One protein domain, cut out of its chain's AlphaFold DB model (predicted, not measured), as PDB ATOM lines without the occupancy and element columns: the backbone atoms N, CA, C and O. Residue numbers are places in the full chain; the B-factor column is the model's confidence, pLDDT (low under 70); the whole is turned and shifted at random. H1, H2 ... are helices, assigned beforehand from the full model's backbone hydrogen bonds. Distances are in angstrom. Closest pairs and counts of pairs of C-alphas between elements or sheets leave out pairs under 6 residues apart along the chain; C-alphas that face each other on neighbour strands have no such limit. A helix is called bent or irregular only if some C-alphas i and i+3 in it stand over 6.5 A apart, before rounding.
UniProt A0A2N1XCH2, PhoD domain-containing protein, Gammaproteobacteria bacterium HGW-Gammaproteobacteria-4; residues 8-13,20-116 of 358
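AT A GLANCE: This is residues 8 to 13 and 20 to 116 of the 358 residues of the protein "PhoD domain-containing protein" of Gammaproteobacteria bacterium HGW-Gammaproteobacteria-4 (UniProt A0A2N1XCH2). The long helix H1 lies between two shorter helices: H2 folds back beside it as a helical hairpin, and H3 crosses it on its other side. From H3 a long unnamed stretch, residues 83 to 105, doubles back past H3 to the four-residue turn H4, while residues 8 to 13 and 20 to 24 run away from the helices and add to the length. You will find 103 printed residues with four named helices, H1, H2, H3 and H4 in chain order, and no named strand. The class is all helix, though only 44 of the 103 residues are in named elements. The whole is compact, with a radius of gyration of the C-alphas of 14.5 A, and spans 43 by 33 by 24 A along its main axes.

IN THESE COORDINATES: Find C-alpha 33 at (144.708, 178.256, 153.251); from there H1, residues 33 to 49, runs 25.3 A to C-alpha 49 at (158.520, 183.699, 173.714). H1 is irregular, but only just: C-alphas 34 and 37 are 7.0 A apart. Read on to H2, residues 54 to 64, which is 15.1 A long. H3, residues 71 to 82, is 16.2 A long. Look last for H4, residues 106 to 109, 5.1 A long, which ends with C-alpha 109 at (139.696, 196.272, 174.004).

HOW THE PARTS SIT: Start from H1 and look at Glu 44, where H1 and H2 touch: its C-alpha and that of Ala 57 are the closest of the two helices, 5.0 A apart. H1 and H2 form a helical hairpin, running opposite ways at a steep tilt of 41 degrees. Now go to Ala 42, where H1 and H3 touch: its C-alpha and that of Tyr 81 are the closest, 5.5 A apart. H1 and H3 are about perpendicular, at 81 degrees. H2 and H3 are apart. H4 is apart from H1 and H2, and only just apart from H3, with 8.2 A between the closest C-alphas. In the backbones of H2 and H3 every O i to N i+4 pair is within hydrogen-bond range, and in H1 11 of 13 are; H4 is too short for such a pair, but its one O i to N i+3 pair is within range.

THE WHOLE: Look to Val 20 and Pro 86 for the two C-alphas farthest apart, 45.8 A. Residues 14 to 19 are not printed, and across this cut C-alphas 13 and 20 are 14.6 A apart. The link from H1 to H2 is tight, that from H2 to H3 is short, and that from H3 to H4 is long, with 23 residues. In the B-factor column you will find a mean pLDDT of the printed part of 80.5, with residues 8 to 13 and 20 to 31 under 70, where the model's confidence is low.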
ATOM      1  N   TYR A   8     133.683 189.215 167.754       36.09
ATOM      2  CA  TYR A   8     132.219 189.282 167.670       36.09
ATOM      3  C   TYR A   8     131.825 190.042 166.417       36.09
ATOM      4  O   TYR A   8     132.269 191.170 166.246       36.09
ATOM      5  N   ILE A   9     131.013 189.448 165.550       35.56
ATOM      6  CA  ILE A   9     130.611 190.050 164.275       35.56
ATOM      7  C   ILE A   9     129.329 190.843 164.472       35.56
ATOM      8  O   ILE A   9     128.339 190.301 164.955       35.56
ATOM      9  N   LEU A  10     129.330 192.103 164.043       29.22
ATOM     10  CA  LEU A  10     128.114 192.890 163.870       29.22
ATOM     11  C   LEU A  10     127.885 193.093 162.376       29.22
ATOM     12  O   LEU A  10     128.703 193.708 161.694       29.22
ATOM     13  N   LYS A  11     126.763 192.580 161.869       27.75
ATOM     14  CA  LYS A  11     126.274 192.885 160.523       27.75
ATOM     15  C   LYS A  11     125.331 194.086 160.630       27.75
ATOM     16  O   LYS A  11     124.317 193.999 161.318       27.75
ATOM     17  N   ALA A  12     125.650 195.199 159.974       25.61
ATOM     18  CA  ALA A  12     124.763 196.358 159.885       25.61
ATOM     19  C   ALA A  12     123.996 196.341 158.547       25.61
ATOM     20  O   ALA A  12     124.607 196.556 157.507       25.61
ATOM     21  N   GLY A  13     122.674 196.104 158.620       24.17
ATOM     22  CA  GLY A  13     121.639 196.356 157.589       24.17
ATOM     23  C   GLY A  13     121.676 195.469 156.329       24.17
ATOM     24  O   GLY A  13     122.736 195.148 155.819       24.17
ATOM     25  N   VAL A  20     117.820 182.598 160.241       25.77
ATOM     26  CA  VAL A  20     118.833 182.573 161.318       25.77
ATOM     27  C   VAL A  20     119.840 181.439 161.054       25.77
ATOM     28  O   VAL A  20     120.374 180.818 161.968       25.77
ATOM     29  N   GLU A  21     120.117 181.146 159.783       23.38
ATOM     30  CA  GLU A  21     121.220 180.269 159.406       23.38
ATOM     31  C   GLU A  21     122.505 181.087 159.281       23.38
ATOM     32  O   GLU A  21     122.784 181.754 158.292       23.38
ATOM     33  N   ALA A  22     123.282 181.048 160.362       30.88
ATOM     34  CA  ALA A  22     124.720 180.810 160.348       30.88
ATOM     35  C   ALA A  22     125.457 181.041 159.007       30.88
ATOM     36  O   ALA A  22     126.011 180.102 158.437       30.88
ATOM     37  N   ILE A  23     125.626 182.295 158.578       26.38
ATOM     38  CA  ILE A  23     126.702 182.631 157.635       26.38
ATOM     39  C   ILE A  23     128.003 182.680 158.441       26.38
ATOM     40  O   ILE A  23     128.455 183.709 158.937       26.38
ATOM     41  N   ARG A  24     128.550 181.483 158.659       33.59
ATOM     42  CA  ARG A  24     129.850 181.210 159.268       33.59
ATOM     43  C   ARG A  24     130.920 181.340 158.187       33.59
ATOM     44  O   ARG A  24     131.166 180.370 157.473       33.59
ATOM     45  N   HIS A  25     131.617 182.469 158.098       36.41
ATOM     46  CA  HIS A  25     132.908 182.470 157.410       36.41
ATOM     47  C   HIS A  25     134.043 182.165 158.390       36.41
ATOM     48  O   HIS A  25     134.365 182.908 159.311       36.41
ATOM     49  N   ARG A  26     134.580 180.955 158.215       42.53
ATOM     50  CA  ARG A  26     135.837 180.471 158.778       42.53
ATOM     51  C   ARG A  26     137.000 181.103 157.990       42.53
ATOM     52  O   ARG A  26     136.792 181.473 156.835       42.53
ATOM     53  N   PRO A  27     138.240 181.080 158.503       41.25
ATOM     54  CA  PRO A  27     139.473 181.223 157.708       41.25
ATOM     55  C   PRO A  27     139.679 180.104 156.655       41.25
ATOM     56  O   PRO A  27     140.801 179.685 156.378       41.25
ATOM     57  N   ASP A  28     138.592 179.561 156.109       43.06
ATOM     58  CA  ASP A  28     138.488 178.423 155.194       43.06
ATOM     59  C   ASP A  28     137.997 178.870 153.813       43.06
ATOM     60  O   ASP A  28     137.507 178.066 153.029       43.06
ATOM     61  N   THR A  29     138.138 180.158 153.486       55.22
ATOM     62  CA  THR A  29     138.161 180.555 152.081       55.22
ATOM     63  C   THR A  29     139.497 180.097 151.496       55.22
ATOM     64  O   THR A  29     140.552 180.215 152.129       55.22
ATOM     65  N   THR A  30     139.466 179.547 150.285       60.81
ATOM     66  CA  THR A  30     140.624 178.986 149.566       60.81
ATOM     67  C   THR A  30     141.828 179.938 149.542       60.81
ATOM     68  O   THR A  30     142.971 179.491 149.527       60.81
ATOM     69  N   ALA A  31     141.572 181.251 149.614       68.88
ATOM     70  CA  ALA A  31     142.566 182.318 149.625       68.88
ATOM     71  C   ALA A  31     143.462 182.366 150.883       68.88
ATOM     72  O   ALA A  31     144.606 182.797 150.782       68.88
ATOM     73  N   PHE A  32     142.991 181.922 152.056       78.50
ATOM     74  CA  PHE A  32     143.772 181.982 153.310       78.50
ATOM     75  C   PHE A  32     144.439 180.659 153.690       78.50
ATOM     76  O   PHE A  32     145.281 180.632 154.591       78.50
ATOM     77  N   ALA A  33     144.100 179.562 153.008       82.25
ATOM     78  CA  ALA A  33     144.708 178.256 153.251       82.25
ATOM     79  C   ALA A  33     146.255 178.280 153.196       82.25
ATOM     80  O   ALA A  33     146.863 177.705 154.103       82.25
ATOM     81  N   PRO A  34     146.908 178.992 152.248       88.06
ATOM     82  CA  PRO A  34     148.371 179.069 152.195       88.06
ATOM     83  C   PRO A  34     149.005 179.768 153.407       88.06
ATOM     84  O   PRO A  34     150.149 179.493 153.752       88.06
ATOM     85  N   LEU A  35     148.261 180.647 154.087       90.69
ATOM     86  CA  LEU A  35     148.772 181.451 155.199       90.69
ATOM     87  C   LEU A  35     148.751 180.707 156.539       90.69
ATOM     88  O   LEU A  35     149.390 181.153 157.490       90.69
ATOM     89  N   ARG A  36     148.052 179.568 156.638       89.50
ATOM     90  CA  ARG A  36     147.864 178.857 157.915       89.50
ATOM     91  C   ARG A  36     149.155 178.334 158.517       89.50
ATOM     92  O   ARG A  36     149.385 178.551 159.700       89.50
ATOM     93  N   ALA A  37     149.972 177.635 157.733       93.06
ATOM     94  CA  ALA A  37     151.219 177.067 158.236       93.06
ATOM     95  C   ALA A  37     152.225 178.165 158.651       93.06
ATOM     96  O   ALA A  37     152.721 178.094 159.778       93.06
ATOM     97  N   PRO A  38     152.455 179.225 157.843       94.75
ATOM     98  CA  PRO A  38     153.225 180.399 158.266       94.75
ATOM     99  C   PRO A  38     152.695 181.052 159.546       94.75
ATOM    100  O   PRO A  38     153.454 181.310 160.481       94.75
ATOM    101  N   LEU A  39     151.378 181.274 159.624       93.50
ATOM    102  CA  LEU A  39     150.734 181.869 160.791       93.50
ATOM    103  C   LEU A  39     150.910 180.999 162.039       93.50
ATOM    104  O   LEU A  39     151.285 181.511 163.091       93.50
ATOM    105  N   GLN A  40     150.678 179.690 161.932       94.69
ATOM    106  CA  GLN A  40     150.862 178.752 163.037       94.69
ATOM    107  C   GLN A  40     152.316 178.756 163.525       94.69
ATOM    108  O   GLN A  40     152.545 178.837 164.729       94.69
ATOM    109  N   ALA A  41     153.298 178.743 162.618       95.00
ATOM    110  CA  ALA A  41     154.711 178.812 162.988       95.00
ATOM    111  C   ALA A  41     155.050 180.114 163.740       95.00
ATOM    112  O   ALA A  41     155.704 180.074 164.789       95.00
ATOM    113  N   ALA A  42     154.553 181.257 163.255       94.81
ATOM    114  CA  ALA A  42     154.740 182.559 163.898       94.81
ATOM    115  C   ALA A  42     154.103 182.615 165.298       94.81
ATOM    116  O   ALA A  42     154.696 183.126 166.250       94.81
ATOM    117  N   LEU A  43     152.895 182.065 165.433       93.94
ATOM    118  CA  LEU A  43     152.171 182.005 166.699       93.94
ATOM    119  C   LEU A  43     152.855 181.099 167.709       93.94
ATOM    120  O   LEU A  43     152.988 181.474 168.869       93.94
ATOM    121  N   GLU A  44     153.330 179.936 167.274       95.62
ATOM    122  CA  GLU A  44     154.043 178.996 168.132       95.62
ATOM    123  C   GLU A  44     155.324 179.634 168.691       95.62
ATOM    124  O   GLU A  44     155.605 179.532 169.888       95.62
ATOM    125  N   GLN A  45     156.075 180.366 167.856       94.62
ATOM    126  CA  GLN A  45     157.230 181.145 168.308       94.62
ATOM    127  C   GLN A  45     156.832 182.210 169.335       94.62
ATOM    128  O   GLN A  45     157.490 182.331 170.368       94.62
ATOM    129  N   ALA A  46     155.750 182.951 169.089       91.50
ATOM    130  CA  ALA A  46     155.296 183.996 169.999       91.50
ATOM    131  C   ALA A  46     154.763 183.449 171.333       91.50
ATOM    132  O   ALA A  46     155.044 184.034 172.377       91.50
ATOM    133  N   TYR A  47     154.045 182.322 171.331       94.50
ATOM    134  CA  TYR A  47     153.588 181.671 172.559       94.50
ATOM    135  C   TYR A  47     154.764 181.151 173.393       94.50
ATOM    136  O   TYR A  47     154.780 181.369 174.604       94.50
ATOM    137  N   ARG A  48     155.786 180.555 172.760       95.00
ATOM    138  CA  ARG A  48     157.034 180.178 173.449       95.00
ATOM    139  C   ARG A  48     157.771 181.382 174.023       95.00
ATOM    140  O   ARG A  48     158.203 181.340 175.168       95.00
ATOM    141  N   ALA A  49     157.894 182.460 173.248       91.94
ATOM    142  CA  ALA A  49     158.520 183.699 173.714       91.94
ATOM    143  C   ALA A  49     157.760 184.323 174.898       91.94
ATOM    144  O   ALA A  49     158.356 185.011 175.720       91.94
ATOM    145  N   ALA A  50     156.460 184.046 175.009       89.56
ATOM    146  CA  ALA A  50     155.628 184.436 176.138       89.56
ATOM    147  C   ALA A  50     155.604 183.399 177.287       89.56
ATOM    148  O   ALA A  50     154.762 183.491 178.176       89.56
ATOM    149  N   GLY A  51     156.518 182.421 177.278       94.06
ATOM    150  CA  GLY A  51     156.750 181.488 178.383       94.06
ATOM    151  C   GLY A  51     155.903 180.214 178.374       94.06
ATOM    152  O   GLY A  51     155.944 179.469 179.349       94.06
ATOM    153  N   GLN A  52     155.136 179.939 177.314       94.25
ATOM    154  CA  GLN A  52     154.401 178.671 177.196       94.25
ATOM    155  C   GLN A  52     155.351 177.501 176.922       94.25
ATOM    156  O   GLN A  52     156.355 177.656 176.217       94.25
ATOM    157  N   SER A  53     154.997 176.310 177.417       97.38
ATOM    158  CA  SER A  53     155.704 175.082 177.047       97.38
ATOM    159  C   SER A  53     155.587 174.817 175.541       97.38
ATOM    160  O   SER A  53     154.706 175.346 174.858       97.38
ATOM    161  N   ARG A  54     156.478 173.985 174.992       96.62
ATOM    162  CA  ARG A  54     156.451 173.655 173.558       96.62
ATOM    163  C   ARG A  54     155.115 173.033 173.143       96.62
ATOM    164  O   ARG A  54     154.580 173.417 172.111       96.62
ATOM    165  N   GLU A  55     154.595 172.112 173.949       97.44
ATOM    166  CA  GLU A  55     153.331 171.421 173.686       97.44
ATOM    167  C   GLU A  55     152.145 172.395 173.699       97.44
ATOM    168  O   GLU A  55     151.396 172.469 172.722       97.44
ATOM    169  N   GLU A  56     152.027 173.224 174.742       95.31
ATOM    170  CA  GLU A  56     150.968 174.237 174.833       95.31
ATOM    171  C   GLU A  56     151.064 175.269 173.709       95.31
ATOM    172  O   GLU A  56     150.045 175.662 173.143       95.31
ATOM    173  N   ALA A  57     152.277 175.709 173.364       95.00
ATOM    174  CA  ALA A  57     152.493 176.666 172.286       95.00
ATOM    175  C   ALA A  57     152.038 176.100 170.936       95.00
ATOM    176  O   ALA A  57     151.338 176.800 170.203       95.00
ATOM    177  N   THR A  58     152.388 174.847 170.623       95.88
ATOM    178  CA  THR A  58     151.960 174.178 169.387       95.88
ATOM    179  C   THR A  58     150.442 174.026 169.346       95.88
ATOM    180  O   THR A  58     149.824 174.390 168.344       95.88
ATOM    181  N   GLN A  59     149.828 173.560 170.437       94.38
ATOM    182  CA  GLN A  59     148.378 173.375 170.498       94.38
ATOM    183  C   GLN A  59     147.634 174.710 170.339       94.38
ATOM    184  O   GLN A  59     146.786 174.853 169.459       94.38
ATOM    185  N   ARG A  60     148.009 175.730 171.122       92.12
ATOM    186  CA  ARG A  60     147.395 177.065 171.041       92.12
ATOM    187  C   ARG A  60     147.587 177.696 169.669       92.12
ATOM    188  O   ARG A  60     146.654 178.312 169.168       92.12
ATOM    189  N   ALA A  61     148.762 177.551 169.053       92.75
ATOM    190  CA  ALA A  61     149.030 178.070 167.713       92.75
ATOM    191  C   ALA A  61     148.155 177.403 166.650       92.75
ATOM    192  O   ALA A  61     147.615 178.094 165.785       92.75
ATOM    193  N   ALA A  62     147.980 176.082 166.732       89.75
ATOM    194  CA  ALA A  62     147.124 175.337 165.818       89.75
ATOM    195  C   ALA A  62     145.650 175.762 165.932       89.75
ATOM    196  O   ALA A  62     144.966 175.884 164.915       89.75
ATOM    197  N   ASP A  63     145.164 176.019 167.148       87.06
ATOM    198  CA  ASP A  63     143.794 176.490 167.379       87.06
ATOM    199  C   ASP A  63     143.619 177.945 166.926       87.06
ATOM    200  O   ASP A  63     142.670 178.288 166.216       87.06
ATOM    201  N   ALA A  64     144.593 178.790 167.258       86.56
ATOM    202  CA  ALA A  64     144.656 180.190 166.873       86.56
ATOM    203  C   ALA A  64     144.649 180.400 165.353       86.56
ATOM    204  O   ALA A  64     143.898 181.240 164.857       86.56
ATOM    205  N   ALA A  65     145.424 179.608 164.609       86.88
ATOM    206  CA  ALA A  65     145.519 179.699 163.152       86.88
ATOM    207  C   ALA A  65     144.232 179.271 162.417       86.88
ATOM    208  O   ALA A  65     144.057 179.591 161.240       86.88
ATOM    209  N   LYS A  66     143.321 178.560 163.096       82.69
ATOM    210  CA  LYS A  66     141.995 178.179 162.573       82.69
ATOM    211  C   LYS A  66     140.900 179.181 162.948       82.69
ATOM    212  O   LYS A  66     139.810 179.133 162.378       82.69
ATOM    213  N   GLY A  67     141.155 180.041 163.932       80.12
ATOM    214  CA  GLY A  67     140.185 180.993 164.460       80.12
ATOM    215  C   GLY A  67     140.161 182.327 163.715       80.12
ATOM    216  O   GLY A  67     141.006 182.628 162.877       80.12
ATOM    217  N   ARG A  68     139.172 183.163 164.046       83.06
ATOM    218  CA  ARG A  68     139.106 184.542 163.542       83.06
ATOM    219  C   ARG A  68     140.221 185.382 164.154       83.06
ATOM    220  O   ARG A  68     140.434 185.341 165.368       83.06
ATOM    221  N   ILE A  69     140.872 186.182 163.317       84.25
ATOM    222  CA  ILE A  69     142.003 187.032 163.680       84.25
ATOM    223  C   ILE A  69     141.820 188.416 163.057       84.25
ATOM    224  O   ILE A  69     141.388 188.539 161.913       84.25
ATOM    225  N   ALA A  70     142.136 189.466 163.812       87.12
ATOM    226  CA  ALA A  70     142.096 190.822 163.278       87.12
ATOM    227  C   ALA A  70     143.166 190.989 162.191       87.12
ATOM    228  O   ALA A  70     144.316 190.598 162.395       87.12
ATOM    229  N   LEU A  71     142.813 191.623 161.075       87.25
ATOM    230  CA  LEU A  71     143.720 191.820 159.942       87.25
ATOM    231  C   LEU A  71     145.075 192.457 160.326       87.25
ATOM    232  O   LEU A  71     146.103 191.924 159.898       87.25
ATOM    233  N   PRO A  72     145.140 193.502 161.184       86.62
ATOM    234  CA  PRO A  72     146.427 194.055 161.610       86.62
ATOM    235  C   PRO A  72     147.278 193.041 162.384       86.62
ATOM    236  O   PRO A  72     148.493 192.982 162.212       86.62
ATOM    237  N   VAL A  73     146.636 192.202 163.207       87.25
ATOM    238  CA  VAL A  73     147.290 191.136 163.982       87.25
ATOM    239  C   VAL A  73     147.854 190.068 163.057       87.25
ATOM    240  O   VAL A  73     149.031 189.732 163.176       87.25
ATOM    241  N   LEU A  74     147.036 189.573 162.125       89.62
ATOM    242  CA  LEU A  74     147.448 188.600 161.116       89.62
ATOM    243  C   LEU A  74     148.653 189.107 160.321       89.62
ATOM    244  O   LEU A  74     149.673 188.425 160.247       89.62
ATOM    245  N   SER A  75     148.549 190.329 159.797       90.69
ATOM    246  CA  SER A  75     149.589 190.947 158.968       90.69
ATOM    247  C   SER A  75     150.924 191.032 159.704       90.69
ATOM    248  O   SER A  75     151.963 190.712 159.137       90.69
ATOM    249  N   SER A  76     150.919 191.397 160.986       89.44
ATOM    250  CA  SER A  76     152.165 191.485 161.748       89.44
ATOM    251  C   SER A  76     152.766 190.122 162.106       89.44
ATOM    252  O   SER A  76     153.990 190.002 162.106       89.44
ATOM    253  N   PHE A  77     151.959 189.087 162.366       91.81
ATOM    254  CA  PHE A  77     152.496 187.733 162.554       91.81
ATOM    255  C   PHE A  77     153.138 187.191 161.278       91.81
ATOM    256  O   PHE A  77     154.233 186.634 161.333       91.81
ATOM    257  N   LEU A  78     152.493 187.396 160.130       94.00
ATOM    258  CA  LEU A  78     153.044 186.997 158.836       94.00
ATOM    259  C   LEU A  78     154.295 187.809 158.475       94.00
ATOM    260  O   LEU A  78     155.264 187.242 157.983       94.00
ATOM    261  N   ALA A  79     154.337 189.103 158.800       94.81
ATOM    262  CA  ALA A  79     155.544 189.911 158.633       94.81
ATOM    263  C   ALA A  79     156.706 189.396 159.503       94.81
ATOM    264  O   ALA A  79     157.833 189.286 159.024       94.81
ATOM    265  N   ALA A  80     156.434 189.023 160.760       91.88
ATOM    266  CA  ALA A  80     157.435 188.437 161.653       91.88
ATOM    267  C   ALA A  80     157.932 187.060 161.173       91.88
ATOM    268  O   ALA A  80     159.108 186.739 161.355       91.88
ATOM    269  N   TYR A  81     157.057 186.268 160.544       95.56
ATOM    270  CA  TYR A  81     157.437 185.033 159.857       95.56
ATOM    271  C   TYR A  81     158.341 185.321 158.656       95.56
ATOM    272  O   TYR A  81     159.456 184.807 158.592       95.56
ATOM    273  N   ASN A  82     157.912 186.200 157.743       96.69
ATOM    274  CA  ASN A  82     158.658 186.540 156.531       96.69
ATOM    275  C   ASN A  82     160.054 187.100 156.832       96.69
ATOM    276  O   ASN A  82     160.996 186.803 156.103       96.69
ATOM    277  N   ALA A  83     160.203 187.861 157.921       95.69
ATOM    278  CA  ALA A  83     161.489 188.402 158.364       95.69
ATOM    279  C   ALA A  83     162.528 187.320 158.721       95.69
ATOM    280  O   ALA A  83     163.724 187.601 158.731       95.69
ATOM    281  N   GLN A  84     162.082 186.100 159.028       93.94
ATOM    282  CA  GLN A  84     162.933 184.960 159.383       93.94
ATOM    283  C   GLN A  84     162.930 183.865 158.302       93.94
ATOM    284  O   GLN A  84     163.803 182.996 158.305       93.94
ATOM    285  N   ALA A  85     161.956 183.884 157.388       94.25
ATOM    286  CA  ALA A  85     161.798 182.883 156.342       94.25
ATOM    287  C   ALA A  85     162.710 183.171 155.130       94.25
ATOM    288  O   ALA A  85     162.856 184.330 154.725       94.25
ATOM    289  N   PRO A  86     163.283 182.133 154.485       95.50
ATOM    290  CA  PRO A  86     163.929 182.277 153.183       95.50
ATOM    291  C   PRO A  86     162.972 182.889 152.154       95.50
ATOM    292  O   PRO A  86     161.782 182.586 152.182       95.50
ATOM    293  N   ALA A  87     163.486 183.665 151.194       94.19
ATOM    294  CA  ALA A  87     162.663 184.355 150.188       94.19
ATOM    295  C   ALA A  87     161.662 183.428 149.463       94.19
ATOM    296  O   ALA A  87     160.526 183.814 149.226       94.19
ATOM    297  N   ALA A  88     162.048 182.177 149.186       93.56
ATOM    298  CA  ALA A  88     161.186 181.181 148.539       93.56
ATOM    299  C   ALA A  88     160.018 180.668 149.413       93.56
ATOM    300  O   ALA A  88     159.132 179.991 148.902       93.56
ATOM    301  N   GLN A  89     160.039 180.933 150.721       92.94
ATOM    302  CA  GLN A  89     159.014 180.526 151.691       92.94
ATOM    303  C   GLN A  89     158.205 181.714 152.227       92.94
ATOM    304  O   GLN A  89     157.275 181.511 153.004       92.94
ATOM    305  N   GLN A  90     158.560 182.944 151.847       95.19
ATOM    306  CA  GLN A  90     157.802 184.125 152.240       95.19
ATOM    307  C   GLN A  90     156.409 184.095 151.614       95.19
ATOM    308  O   GLN A  90     156.215 183.590 150.507       95.19
ATOM    309  N   VAL A  91     155.438 184.639 152.340       94.19
ATOM    310  CA  VAL A  91     154.044 184.713 151.899       94.19
ATOM    311  C   VAL A  91     153.578 186.149 151.766       94.19
ATOM    312  O   VAL A  91     153.983 187.017 152.541       94.19
ATOM    313  N   ASP A  92     152.684 186.394 150.815       93.06
ATOM    314  CA  ASP A  92     152.090 187.712 150.645       93.06
ATOM    315  C   ASP A  92     151.223 188.082 151.851       93.06
ATOM    316  O   ASP A  92     150.467 187.269 152.395       93.06
ATOM    317  N   LEU A  93     151.336 189.340 152.276       89.81
ATOM    318  CA  LEU A  93     150.470 189.870 153.318       89.81
ATOM    319  C   LEU A  93     149.066 190.105 152.744       89.81
ATOM    320  O   LEU A  93     148.946 190.617 151.628       89.81
ATOM    321  N   PRO A  94     147.998 189.792 153.499       87.31
ATOM    322  CA  PRO A  94     146.642 190.083 153.058       87.31
ATOM    323  C   PRO A  94     146.454 191.584 152.752       87.31
ATOM    324  O   PRO A  94     146.943 192.423 153.519       87.31
ATOM    325  N   PRO A  95     145.759 191.942 151.654       86.12
ATOM    326  CA  PRO A  95     145.527 193.338 151.282       86.12
ATOM    327  C   PRO A  95     144.738 194.075 152.369       86.12
ATOM    328  O   PRO A  95     143.794 193.529 152.917       86.12
ATOM    329  N   GLN A  96     145.082 195.327 152.674       80.56
ATOM    330  CA  GLN A  96     144.401 196.071 153.748       80.56
ATOM    331  C   GLN A  96     142.962 196.479 153.387       80.56
ATOM    332  O   GLN A  96     142.109 196.552 154.269       80.56
ATOM    333  N   ASP A  97     142.691 196.683 152.094       82.25
ATOM    334  CA  ASP A  97     141.453 197.303 151.598       82.25
ATOM    335  C   ASP A  97     140.441 196.300 151.020       82.25
ATOM    336  O   ASP A  97     139.463 196.689 150.380       82.25
ATOM    337  N   ALA A  98     140.667 194.997 151.206       81.38
ATOM    338  CA  ALA A  98     139.708 193.986 150.776       81.38
ATOM    339  C   ALA A  98     138.486 193.920 151.709       81.38
ATOM    340  O   ALA A  98     138.527 194.320 152.875       81.38
ATOM    341  N   ASP A  99     137.383 193.387 151.185       81.38
ATOM    342  CA  ASP A  99     136.144 193.234 151.943       81.38
ATOM    343  C   ASP A  99     136.234 192.027 152.890       81.38
ATOM    344  O   ASP A  99     136.075 190.870 152.491       81.38
ATOM    345  N   TYR A 100     136.556 192.299 154.156       81.19
ATOM    346  CA  TYR A 100     136.659 191.299 155.216       81.19
ATOM    347  C   TYR A 100     135.468 191.336 156.169       81.19
ATOM    348  O   TYR A 100     134.901 192.389 156.468       81.19
ATOM    349  N   GLU A 101     135.165 190.174 156.752       81.19
ATOM    350  CA  GLU A 101     134.244 190.076 157.879       81.19
ATOM    351  C   GLU A 101     134.716 190.981 159.030       81.19
ATOM    352  O   GLU A 101     135.867 190.926 159.474       81.19
ATOM    353  N   ARG A 102     133.813 191.832 159.520       79.50
ATOM    354  CA  ARG A 102     134.095 192.763 160.614       79.50
ATOM    355  C   ARG A 102     133.736 192.133 161.945       79.50
ATOM    356  O   ARG A 102     132.738 191.431 162.063       79.50
ATOM    357  N   GLY A 103     134.503 192.465 162.972       82.50
ATOM    358  CA  GLY A 103     134.114 192.150 164.332       82.50
ATOM    359  C   GLY A 103     134.853 192.968 165.375       82.50
ATOM    360  O   GLY A 103     135.640 193.845 165.030       82.50
ATOM    361  N   LEU A 104     134.587 192.669 166.646       85.12
ATOM    362  CA  LEU A 104     135.224 193.287 167.803       85.12
ATOM    363  C   LEU A 104     136.386 192.404 168.288       85.12
ATOM    364  O   LEU A 104     136.139 191.433 169.007       85.12
ATOM    365  N   PRO A 105     137.636 192.665 167.865       87.44
ATOM    366  CA  PRO A 105     138.784 191.887 168.311       87.44
ATOM    367  C   PRO A 105     139.234 192.314 169.709       87.44
ATOM    368  O   PRO A 105     139.066 193.468 170.094       87.44
ATOM    369  N   TRP A 106     139.956 191.445 170.419       86.56
ATOM    370  CA  TRP A 106     140.623 191.806 171.681       86.56
ATOM    371  C   TRP A 106     141.534 193.036 171.561       86.56
ATOM    372  O   TRP A 106     141.664 193.806 172.509       86.56
ATOM    373  N   LEU A 107     142.121 193.266 170.381       87.25
ATOM    374  CA  LEU A 107     142.888 194.481 170.095       87.25
ATOM    375  C   LEU A 107     142.054 195.759 170.309       87.25
ATOM    376  O   LEU A 107     142.583 196.746 170.810       87.25
ATOM    377  N   ALA A 108     140.756 195.736 169.983       89.75
ATOM    378  CA  ALA A 108     139.853 196.866 170.200       89.75
ATOM    379  C   ALA A 108     139.605 197.137 171.691       89.75
ATOM    380  O   ALA A 108     139.371 198.280 172.066       89.75
ATOM    381  N   LEU A 109     139.742 196.119 172.547       92.44
ATOM    382  CA  LEU A 109     139.696 196.272 174.004       92.44
ATOM    383  C   LEU A 109     141.021 196.796 174.590       92.44
ATOM    384  O   LEU A 109     141.101 197.043 175.788       92.44
ATOM    385  N   GLY A 110     142.058 196.999 173.766       89.25
ATOM    386  CA  GLY A 110     143.382 197.473 174.190       89.25
ATOM    387  C   GLY A 110     144.436 196.370 174.333       89.25
ATOM    388  O   GLY A 110     145.547 196.633 174.793       89.25
ATOM    389  N   LYS A 111     144.127 195.128 173.935       88.50
ATOM    390  CA  LYS A 111     145.040 193.987 174.082       88.50
ATOM    391  C   LYS A 111     146.207 194.068 173.096       88.50
ATOM    392  O   LYS A 111     146.011 193.932 171.889       88.50
ATOM    393  N   THR A 112     147.432 194.224 173.600       80.88
ATOM    394  CA  THR A 112     148.626 194.415 172.747       80.88
ATOM    395  C   THR A 112     149.639 193.268 172.807       80.88
ATOM    396  O   THR A 112     150.305 193.000 171.798       80.88
ATOM    397  N   ARG A 113     149.730 192.521 173.918       82.44
ATOM    398  CA  ARG A 113     150.654 191.377 174.055       82.44
ATOM    399  C   ARG A 113     149.940 190.117 174.539       82.44
ATOM    400  O   ARG A 113     148.819 190.147 175.048       82.44
ATOM    401  N   LEU A 114     150.587 188.976 174.324       85.25
ATOM    402  CA  LEU A 114     150.100 187.669 174.763       85.25
ATOM    403  C   LEU A 114     150.307 187.514 176.272       85.25
ATOM    404  O   LEU A 114     151.326 187.957 176.789       85.25
ATOM    405  N   PHE A 115     149.332 186.910 176.953       84.69
ATOM    406  CA  PHE A 115     149.363 186.595 178.392       84.69
ATOM    407  C   PHE A 115     149.672 187.762 179.354       84.69
ATOM    408  O   PHE A 115     149.970 187.530 180.518       84.69
ATOM    409  N   ASP A 116     149.561 189.017 178.904       83.69
ATOM    410  CA  ASP A 116     149.509 190.178 179.803       83.69
ATOM    411  C   ASP A 116     148.073 190.452 180.299       83.69
ATOM    412  O   ASP A 116     147.110 189.889 179.772       83.69
TER     413      ASP A 116